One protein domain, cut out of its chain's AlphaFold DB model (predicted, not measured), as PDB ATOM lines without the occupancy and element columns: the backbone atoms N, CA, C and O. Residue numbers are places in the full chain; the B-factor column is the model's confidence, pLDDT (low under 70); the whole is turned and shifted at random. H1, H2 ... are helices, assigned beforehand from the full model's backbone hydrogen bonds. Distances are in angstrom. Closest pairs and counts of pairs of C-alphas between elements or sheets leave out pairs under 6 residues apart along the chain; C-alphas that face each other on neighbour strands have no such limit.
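Overview. This is residues 124 to 197 of the 199 residues of an uncharacterized protein of Methyloceanibacter marginalis (UniProt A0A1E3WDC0). The chain makes a flat, wide open loop with a largely empty middle: H1 and H5, side by side, close it at one place, while H2, H3 and H4 are set one after another along the far course of the loop. Only the H1 and H5 pair is packed helix on helix. The printed part has 74 residues, with five named helices in the order H1 to H5 and no named strand, and its class is all helix. It is extended, with a radius of gyration of the C-alphas of 17.8 A and spans of 46 by 36 by 17 A.

Arrangement. Look first at H1, residues 124 to 133, and then at H5, residues 186 to 195: they touch, and their closest C-alphas, those of Gly 133 and Ala 191, are 4.2 A apart. They run the same way at a steep tilt of 38 degrees, only just past shallow. H2, residues 145 to 154, H3, residues 162 to 165, and H4, residues 173 to 176, are apart from each other and from H1 and H5. In H1 and H2 every O i to N i+4 pair is within hydrogen-bond range, in H5 4 of 6; H3 and H4 are too short for such a pair, and their single O i to N i+3 pair is within range in H3 but not in H4.

Along the chain. Find C-alpha 124 at (175.439, 139.396, 167.880); from there H1 runs 14.2 A to C-alpha 133. H2 also spans 14.2 A, H3 5.4 A and H4 4.9 A. H5 runs 14.5 A and ends at C-alpha 195, (180.186, 120.811, 166.183).

Size, cuts and confidence. The C-alphas of Ala 154 and Leu 178, the two farthest apart, are 48.9 A from each other. The printed part has no cut; the link from H1 to H2 is long. Look for pLDDT under 70 in residues 156 to 171, 173 to 176 and 196 to 197.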
ATOM      1  N   GLY A 124     173.979 139.392 167.811       78.81
ATOM      2  CA  GLY A 124     175.439 139.396 167.880       78.81
ATOM      3  C   GLY A 124     175.985 138.221 168.690       78.81
ATOM      4  O   GLY A 124     176.935 137.572 168.261       78.81
ATOM      5  N   GLU A 125     175.353 137.894 169.814       80.75
ATOM      6  CA  GLU A 125     175.746 136.761 170.659       80.75
ATOM      7  C   GLU A 125     175.423 135.414 170.013       80.75
ATOM      8  O   GLU A 125     176.235 134.494 170.110       80.75
ATOM      9  N   ILE A 126     174.316 135.308 169.270       83.25
ATOM     10  CA  ILE A 126     174.003 134.124 168.449       83.25
ATOM     11  C   ILE A 126     175.108 133.903 167.408       83.25
ATOM     12  O   ILE A 126     175.675 132.811 167.314       83.25
ATOM     13  N   VAL A 127     175.466 134.946 166.650       82.81
ATOM     14  CA  VAL A 127     176.539 134.874 165.642       82.81
ATOM     15  C   VAL A 127     177.885 134.549 166.294       82.81
ATOM     16  O   VAL A 127     178.655 133.749 165.754       82.81
ATOM     17  N   ALA A 128     178.174 135.128 167.460       82.94
ATOM     18  CA  ALA A 128     179.391 134.843 168.211       82.94
ATOM     19  C   ALA A 128     179.449 133.378 168.674       82.94
ATOM     20  O   ALA A 128     180.481 132.733 168.478       82.94
ATOM     21  N   ALA A 129     178.355 132.837 169.219       83.50
ATOM     22  CA  ALA A 129     178.259 131.452 169.683       83.50
ATOM     23  C   ALA A 129     178.441 130.446 168.537       83.50
ATOM     24  O   ALA A 129     179.233 129.510 168.649       83.50
ATOM     25  N   LEU A 130     177.795 130.687 167.391       84.50
ATOM     26  CA  LEU A 130     177.943 129.849 166.196       84.50
ATOM     27  C   LEU A 130     179.379 129.878 165.648       84.50
ATOM     28  O   LEU A 130     179.955 128.835 165.336       84.50
ATOM     29  N   ARG A 131     179.998 131.066 165.555       81.88
ATOM     30  CA  ARG A 131     181.392 131.199 165.092       81.88
ATOM     31  C   ARG A 131     182.381 130.547 166.049       81.88
ATOM     32  O   ARG A 131     183.339 129.933 165.581       81.88
ATOM     33  N   HIS A 132     182.129 130.631 167.353       84.50
ATOM     34  CA  HIS A 132     182.911 129.909 168.347       84.50
ATOM     35  C   HIS A 132     182.792 128.389 168.146       84.50
ATOM     36  O   HIS A 132     183.810 127.697 168.195       84.50
ATOM     37  N   GLY A 133     181.594 127.868 167.856       80.38
ATOM     38  CA  GLY A 133     181.391 126.458 167.494       80.38
ATOM     39  C   GLY A 133     182.222 126.017 166.279       80.38
ATOM     40  O   GLY A 133     182.740 124.904 166.255       80.38
ATOM     41  N   LEU A 134     182.447 126.922 165.318       80.94
ATOM     42  CA  LEU A 134     183.307 126.719 164.138       80.94
ATOM     43  C   LEU A 134     184.815 126.900 164.402       80.94
ATOM     44  O   LEU A 134     185.602 126.850 163.455       80.94
ATOM     45  N   GLY A 135     185.232 127.189 165.638       81.25
ATOM     46  CA  GLY A 135     186.628 127.508 165.965       81.25
ATOM     47  C   GLY A 135     187.111 128.855 165.405       81.25
ATOM     48  O   GLY A 135     188.314 129.084 165.272       81.25
ATOM     49  N   ARG A 136     186.195 129.764 165.047       79.88
ATOM     50  CA  ARG A 136     186.508 131.095 164.502       79.88
ATOM     51  C   ARG A 136     186.287 132.180 165.555       79.88
ATOM     52  O   ARG A 136     185.323 132.144 166.311       79.88
ATOM     53  N   ARG A 137     187.131 133.222 165.549       74.69
ATOM     54  CA  ARG A 137     186.897 134.433 166.366       74.69
ATOM     55  C   ARG A 137     185.562 135.070 165.970       74.69
ATOM     56  O   ARG A 137     185.259 135.106 164.778       74.69
ATOM     57  N   ALA A 138     184.807 135.595 166.938       73.75
ATOM     58  CA  ALA A 138     183.458 136.147 166.749       73.75
ATOM     59  C   ALA A 138     183.377 137.240 165.667       73.75
ATOM     60  O   ALA A 138     182.363 137.344 164.985       73.75
ATOM     61  N   GLY A 139     184.457 138.013 165.473       70.38
ATOM     62  CA  GLY A 139     184.625 138.965 164.367       70.38
ATOM     63  C   GLY A 139     183.456 139.932 164.177       70.38
ATOM     64  O   GLY A 139     183.190 140.331 163.047       70.38
ATOM     65  N   LEU A 140     182.740 140.243 165.259       73.50
ATOM     66  CA  LEU A 140     181.707 141.264 165.304       73.50
ATOM     67  C   LEU A 140     182.382 142.596 165.602       73.50
ATOM     68  O   LEU A 140     183.098 142.728 166.594       73.50
ATOM     69  N   PHE A 141     182.160 143.574 164.731       74.56
ATOM     70  CA  PHE A 141     182.582 144.941 164.980       74.56
ATOM     71  C   PHE A 141     181.457 145.657 165.723       74.56
ATOM     72  O   PHE A 141     180.344 145.780 165.211       74.56
ATOM     73  N   TYR A 142     181.723 146.088 166.953       70.00
ATOM     74  CA  TYR A 142     180.752 146.845 167.729       70.00
ATOM     75  C   TYR A 142     180.610 148.244 167.125       70.00
ATOM     76  O   TYR A 142     181.572 149.009 167.109       70.00
ATOM     77  N   VAL A 143     179.420 148.587 166.633       72.25
ATOM     78  CA  VAL A 143     179.122 149.948 166.169       72.25
ATOM     79  C   VAL A 143     178.569 150.745 167.352       72.25
ATOM     80  O   VAL A 143     177.485 150.421 167.847       72.25
ATOM     81  N   PRO A 144     179.265 151.792 167.828       76.94
ATOM     82  CA  PRO A 144     178.785 152.597 168.939       76.94
ATOM     83  C   PRO A 144     177.440 153.247 168.609       76.94
ATOM     84  O   PRO A 144     177.269 153.870 167.559       76.94
ATOM     85  N   ARG A 145     176.500 153.187 169.558       70.88
ATOM     86  CA  ARG A 145     175.191 153.859 169.475       70.88
ATOM     87  C   ARG A 145     175.251 155.326 168.993       70.88
ATOM     88  O   ARG A 145     174.384 155.686 168.197       70.88
ATOM     89  N   PRO A 146     176.221 156.183 169.396       76.00
ATOM     90  CA  PRO A 146     176.287 157.557 168.886       76.00
ATOM     91  C   PRO A 146     176.599 157.642 167.384       76.00
ATOM     92  O   PRO A 146     176.041 158.509 166.717       76.00
ATOM     93  N   MET A 147     177.404 156.728 166.824       79.75
ATOM     94  CA  MET A 147     177.669 156.692 165.375       79.75
ATOM     95  C   MET A 147     176.420 156.297 164.594       79.75
ATOM     96  O   MET A 147     176.111 156.911 163.577       79.75
ATOM     97  N   LEU A 148     175.671 155.312 165.098       72.94
ATOM     98  CA  LEU A 148     174.419 154.892 164.478       72.94
ATOM     99  C   LEU A 148     173.381 156.024 164.503       72.94
ATOM    100  O   LEU A 148     172.747 156.302 163.487       72.94
ATOM    101  N   LYS A 149     173.257 156.734 165.635       73.38
ATOM    102  CA  LYS A 149     172.392 157.918 165.738       73.38
ATOM    103  C   LYS A 149     172.824 159.015 164.765       73.38
ATOM    104  O   LYS A 149     171.962 159.561 164.084       73.38
ATOM    105  N   ALA A 150     174.120 159.308 164.665       79.50
ATOM    106  CA  ALA A 150     174.645 160.322 163.752       79.50
ATOM    107  C   ALA A 150     174.385 159.973 162.276       79.50
ATOM    108  O   ALA A 150     173.922 160.827 161.523       79.50
ATOM    109  N   ALA A 151     174.592 158.714 161.877       76.81
ATOM    110  CA  ALA A 151     174.303 158.235 160.525       76.81
ATOM    111  C   ALA A 151     172.805 158.321 160.179       76.81
ATOM    112  O   ALA A 151     172.451 158.782 159.096       76.81
ATOM    113  N   LEU A 152     171.918 157.949 161.108       74.69
ATOM    114  CA  LEU A 152     170.467 158.051 160.906       74.69
ATOM    115  C   LEU A 152     169.988 159.509 160.838       74.69
ATOM    116  O   LEU A 152     169.131 159.837 160.017       74.69
ATOM    117  N   HIS A 153     170.588 160.399 161.635       75.00
ATOM    118  CA  HIS A 153     170.313 161.838 161.575       75.00
ATOM    119  C   HIS A 153     170.801 162.463 160.263       75.00
ATOM    120  O   HIS A 153     170.103 163.313 159.709       75.00
ATOM    121  N   ALA A 154     171.956 162.028 159.749       78.31
ATOM    122  CA  ALA A 154     172.480 162.455 158.452       78.31
ATOM    123  C   ALA A 154     171.648 161.903 157.277       78.31
ATOM    124  O   ALA A 154     171.465 162.591 156.280       78.31
ATOM    125  N   GLY A 155     171.081 160.701 157.421       75.06
ATOM    126  CA  GLY A 155     170.181 160.068 156.449       75.06
ATOM    127  C   GLY A 155     168.715 160.523 156.522       75.06
ATOM    128  O   GLY A 155     167.849 159.870 155.944       75.06
ATOM    129  N   GLY A 156     168.402 161.593 157.265       67.12
ATOM    130  CA  GLY A 156     167.059 162.187 157.331       67.12
ATOM    131  C   GLY A 156     166.026 161.420 158.171       67.12
ATOM    132  O   GLY A 156     164.872 161.836 158.247       67.12
ATOM    133  N   HIS A 157     166.415 160.333 158.841       63.81
ATOM    134  CA  HIS A 157     165.519 159.500 159.644       63.81
ATOM    135  C   HIS A 157     165.553 159.945 161.115       63.81
ATOM    136  O   HIS A 157     166.310 159.417 161.929       63.81
ATOM    137  N   ARG A 158     164.718 160.935 161.461       58.12
ATOM    138  CA  ARG A 158     164.546 161.468 162.834       58.12
ATOM    139  C   ARG A 158     163.371 160.832 163.601       58.12
ATOM    140  O   ARG A 158     162.779 161.473 164.462       58.12
ATOM    141  N   GLY A 159     162.985 159.607 163.247       61.78
ATOM    142  CA  GLY A 159     161.881 158.896 163.901       61.78
ATOM    143  C   GLY A 159     162.239 158.423 165.312       61.78
ATOM    144  O   GLY A 159     163.405 158.170 165.610       61.78
ATOM    145  N   ASN A 160     161.228 158.285 166.174       59.84
ATOM    146  CA  ASN A 160     161.375 157.695 167.503       59.84
ATOM    147  C   ASN A 160     161.807 156.223 167.352       59.84
ATOM    148  O   ASN A 160     161.042 155.412 166.834       59.84
ATOM    149  N   LEU A 161     163.051 155.899 167.721       59.69
ATOM    150  CA  LEU A 161     163.630 154.561 167.556       59.69
ATOM    151  C   LEU A 161     163.283 153.630 168.733       59.69
ATOM    152  O   LEU A 161     163.462 152.420 168.605       59.69
ATOM    153  N   GLU A 162     162.764 154.158 169.850       60.25
ATOM    154  CA  GLU A 162     162.331 153.381 171.022       60.25
ATOM    155  C   GLU A 162     161.429 152.164 170.709       60.25
ATOM    156  O   GLU A 162     161.668 151.106 171.295       60.25
ATOM    157  N   PRO A 163     160.447 152.226 169.782       62.69
ATOM    158  CA  PRO A 163     159.571 151.089 169.485       62.69
ATOM    159  C   PRO A 163     160.286 149.896 168.831       62.69
ATOM    160  O   PRO A 163     159.832 148.764 168.971       62.69
ATOM    161  N   LEU A 164     161.410 150.126 168.142       54.12
ATOM    162  CA  LEU A 164     162.204 149.068 167.495       54.12
ATOM    163  C   LEU A 164     163.088 148.298 168.486       54.12
ATOM    164  O   LEU A 164     163.567 147.212 168.173       54.12
ATOM    165  N   PHE A 165     163.295 148.856 169.678       55.00
ATOM    166  CA  PHE A 165     164.066 148.249 170.762       55.00
ATOM    167  C   PHE A 165     163.172 147.731 171.892       55.00
ATOM    168  O   PHE A 165     163.668 147.426 172.978       55.00
ATOM    169  N   GLY A 166     161.862 147.632 171.645       59.16
ATOM    170  CA  GLY A 166     160.937 146.989 172.564       59.16
ATOM    171  C   GLY A 166     161.411 145.572 172.885       59.16
ATOM    172  O   GLY A 166     161.764 144.799 171.995       59.16
ATOM    173  N   SER A 167     161.441 145.243 174.173       59.03
ATOM    174  CA  SER A 167     161.819 143.918 174.650       59.03
ATOM    175  C   SER A 167     160.785 142.887 174.193       59.03
ATOM    176  O   SER A 167     159.781 142.666 174.863       59.03
ATOM    177  N   LEU A 168     161.053 142.213 173.074       61.91
ATOM    178  CA  LEU A 168     160.406 140.952 172.685       61.91
ATOM    179  C   LEU A 168     160.984 139.759 173.477       61.91
ATOM    180  O   LEU A 168     160.953 138.619 173.019       61.91
ATOM    181  N   VAL A 169     161.554 140.023 174.657       64.19
ATOM    182  CA  VAL A 169     162.097 139.007 175.555       64.19
ATOM    183  C   VAL A 169     160.961 138.451 176.401       64.19
ATOM    184  O   VAL A 169     160.314 139.171 177.160       64.19
ATOM    185  N   ALA A 170     160.739 137.151 176.262       65.94
ATOM    186  CA  ALA A 170     159.930 136.367 177.177       65.94
ATOM    187  C   ALA A 170     160.595 136.341 178.563       65.94
ATOM    188  O   ALA A 170     161.723 135.874 178.676       65.94
ATOM    189  N   ASP A 171     159.916 136.834 179.602       66.88
ATOM    190  CA  ASP A 171     160.466 136.918 180.962       66.88
ATOM    191  C   ASP A 171     160.262 135.599 181.748       66.88
ATOM    192  O   ASP A 171     159.120 135.266 182.089       66.88
ATOM    193  N   PRO A 172     161.333 134.848 182.088       72.25
ATOM    194  CA  PRO A 172     161.244 133.622 182.878       72.25
ATOM    195  C   PRO A 172     161.267 133.886 184.395       72.25
ATOM    196  O   PRO A 172     161.453 132.953 185.184       72.25
ATOM    197  N   SER A 173     161.092 135.129 184.857       69.19
ATOM    198  CA  SER A 173     161.234 135.493 186.274       69.19
ATOM    199  C   SER A 173     160.290 134.734 187.222       69.19
ATOM    200  O   SER A 173     160.619 134.563 188.397       69.19
ATOM    201  N   ALA A 174     159.159 134.208 186.739       66.38
ATOM    202  CA  ALA A 174     158.288 133.310 187.506       66.38
ATOM    203  C   ALA A 174     158.915 131.926 187.768       66.38
ATOM    204  O   ALA A 174     158.698 131.363 188.839       66.38
ATOM    205  N   LEU A 175     159.704 131.398 186.825       66.88
ATOM    206  CA  LEU A 175     160.446 130.138 186.969       66.88
ATOM    207  C   LEU A 175     161.731 130.331 187.776       66.88
ATOM    208  O   LEU A 175     162.068 129.489 188.601       66.88
ATOM    209  N   LYS A 176     162.404 131.477 187.616       68.38
ATOM    210  CA  LYS A 176     163.605 131.810 188.398       68.38
ATOM    211  C   LYS A 176     163.323 131.882 189.905       68.38
ATOM    212  O   LYS A 176     164.169 131.503 190.700       68.38
ATOM    213  N   ARG A 177     162.120 132.317 190.307       72.00
ATOM    214  CA  ARG A 177     161.669 132.306 191.717       72.00
ATOM    215  C   ARG A 177     161.476 130.901 192.299       72.00
ATOM    216  O   ARG A 177     161.276 130.783 193.501       72.00
ATOM    217  N   LEU A 178     161.494 129.870 191.459       73.50
ATOM    218  CA  LEU A 178     161.394 128.464 191.843       73.50
ATOM    219  C   LEU A 178     162.763 127.758 191.772       73.50
ATOM    220  O   LEU A 178     162.795 126.536 191.672       73.50
ATOM    221  N   ASP A 179     163.870 128.517 191.763       71.56
ATOM    222  CA  ASP A 179     165.253 128.029 191.604       71.56
ATOM    223  C   ASP A 179     165.476 127.151 190.357       71.56
ATOM    224  O   ASP A 179     166.388 126.327 190.288       71.56
ATOM    225  N   TRP A 180     164.653 127.342 189.323       74.25
ATOM    226  CA  TRP A 180     164.804 126.627 188.064       74.25
ATOM    227  C   TRP A 180     165.855 127.303 187.172       74.25
ATOM    228  O   TRP A 180     165.738 128.487 186.839       74.25
ATOM    229  N   THR A 181     166.849 126.532 186.731       74.38
ATOM    230  CA  THR A 181     167.828 126.923 185.705       74.38
ATOM    231  C   THR A 181     167.851 125.894 184.576       74.38
ATOM    232  O   THR A 181     167.764 124.695 184.859       74.38
ATOM    233  N   PRO A 182     168.001 126.313 183.306       74.69
ATOM    234  CA  PRO A 182     168.084 125.373 182.197       74.69
ATOM    235  C   PRO A 182     169.338 124.486 182.334       74.69
ATOM    236  O   PRO A 182     170.406 124.995 182.677       74.69
ATOM    237  N   PRO A 183     169.246 123.172 182.051       77.69
ATOM    238  CA  PRO A 183     170.382 122.252 182.163       77.69
ATOM    239  C   PRO A 183     171.501 122.553 181.154       77.69
ATOM    240  O   PRO A 183     172.654 122.209 181.394       77.69
ATOM    241  N   VAL A 184     171.167 123.198 180.032       76.62
ATOM    242  CA  VAL A 184     172.110 123.690 179.020       76.62
ATOM    243  C   VAL A 184     171.625 125.061 178.564       76.62
ATOM    244  O   VAL A 184     170.484 125.187 178.128       76.62
ATOM    245  N   ALA A 185     172.480 126.082 178.649       81.56
ATOM    246  CA  ALA A 185     172.150 127.420 178.157       81.56
ATOM    247  C   ALA A 185     172.095 127.440 176.618       81.56
ATOM    248  O   ALA A 185     172.926 126.808 175.956       81.56
ATOM    249  N   THR A 186     171.183 128.215 176.026       80.56
ATOM    250  CA  THR A 186     170.992 128.311 174.564       80.56
ATOM    251  C   THR A 186     172.281 128.696 173.845       80.56
ATOM    252  O   THR A 186     172.574 128.161 172.778       80.56
ATOM    253  N   GLN A 187     173.113 129.554 174.443       78.12
ATOM    254  CA  GLN A 187     174.425 129.902 173.889       78.12
ATOM    255  C   GLN A 187     175.338 128.675 173.716       78.12
ATOM    256  O   GLN A 187     175.988 128.518 172.681       78.12
ATOM    257  N   GLN A 188     175.369 127.787 174.714       78.06
ATOM    258  CA  GLN A 188     176.164 126.558 174.687       78.06
ATOM    259  C   GLN A 188     175.562 125.531 173.718       78.06
ATOM    260  O   GLN A 188     176.304 124.891 172.974       78.06
ATOM    261  N   GLY A 189     174.230 125.422 173.670       79.25
ATOM    262  CA  GLY A 189     173.519 124.579 172.703       79.25
ATOM    263  C   GLY A 189     173.761 124.998 171.246       79.25
ATOM    264  O   GLY A 189     174.009 124.157 170.384       79.25
ATOM    265  N   LEU A 190     173.767 126.301 170.959       79.81
ATOM    266  CA  LEU A 190     174.083 126.829 169.627       79.81
ATOM    267  C   LEU A 190     175.525 126.515 169.210       79.81
ATOM    268  O   LEU A 190     175.765 126.136 168.064       79.81
ATOM    269  N   ALA A 191     176.482 126.639 170.132       78.19
ATOM    270  CA  ALA A 191     177.875 126.296 169.860       78.19
ATOM    271  C   ALA A 191     178.061 124.790 169.586       78.19
ATOM    272  O   ALA A 191     178.836 124.425 168.697       78.19
ATOM    273  N   SER A 192     177.341 123.919 170.301       76.75
ATOM    274  CA  SER A 192     177.454 122.462 170.149       76.75
ATOM    275  C   SER A 192     176.749 121.914 168.902       76.75
ATOM    276  O   SER A 192     177.252 120.960 168.307       76.75
ATOM    277  N   LEU A 193     175.656 122.534 168.434       77.88
ATOM    278  CA  LEU A 193     174.979 122.166 167.174       77.88
ATOM    279  C   LEU A 193     175.925 122.207 165.969       77.88
ATOM    280  O   LEU A 193     175.926 121.313 165.121       77.88
ATOM    281  N   VAL A 194     176.772 123.232 165.914       76.88
ATOM    282  CA  VAL A 194     177.716 123.408 164.807       76.88
ATOM    283  C   VAL A 194     178.834 122.363 164.835       76.88
ATOM    284  O   VAL A 194     179.341 121.966 163.790       76.88
ATOM    285  N   GLN A 195     179.183 121.865 166.019       74.88
ATOM    286  CA  GLN A 195     180.186 120.811 166.183       74.88
ATOM    287  C   GLN A 195     179.663 119.424 165.770       74.88
ATOM    288  O   GLN A 195     180.465 118.565 165.415       74.88
ATOM    289  N   HIS A 196     178.341 119.213 165.771       66.69
ATOM    290  CA  HIS A 196     177.692 117.939 165.428       66.69
ATOM    291  C   HIS A 196     177.154 117.877 163.991       66.69
ATOM    292  O   HIS A 196     176.533 116.886 163.613       66.69
ATOM    293  N   THR A 197     177.370 118.914 163.176       52.78
ATOM    294  CA  THR A 197     176.959 118.882 161.768       52.78
ATOM    295  C   THR A 197     177.928 117.973 160.994       52.78
ATOM    296  O   THR A 197     179.116 118.304 160.930       52.78
TER     297      THR A 197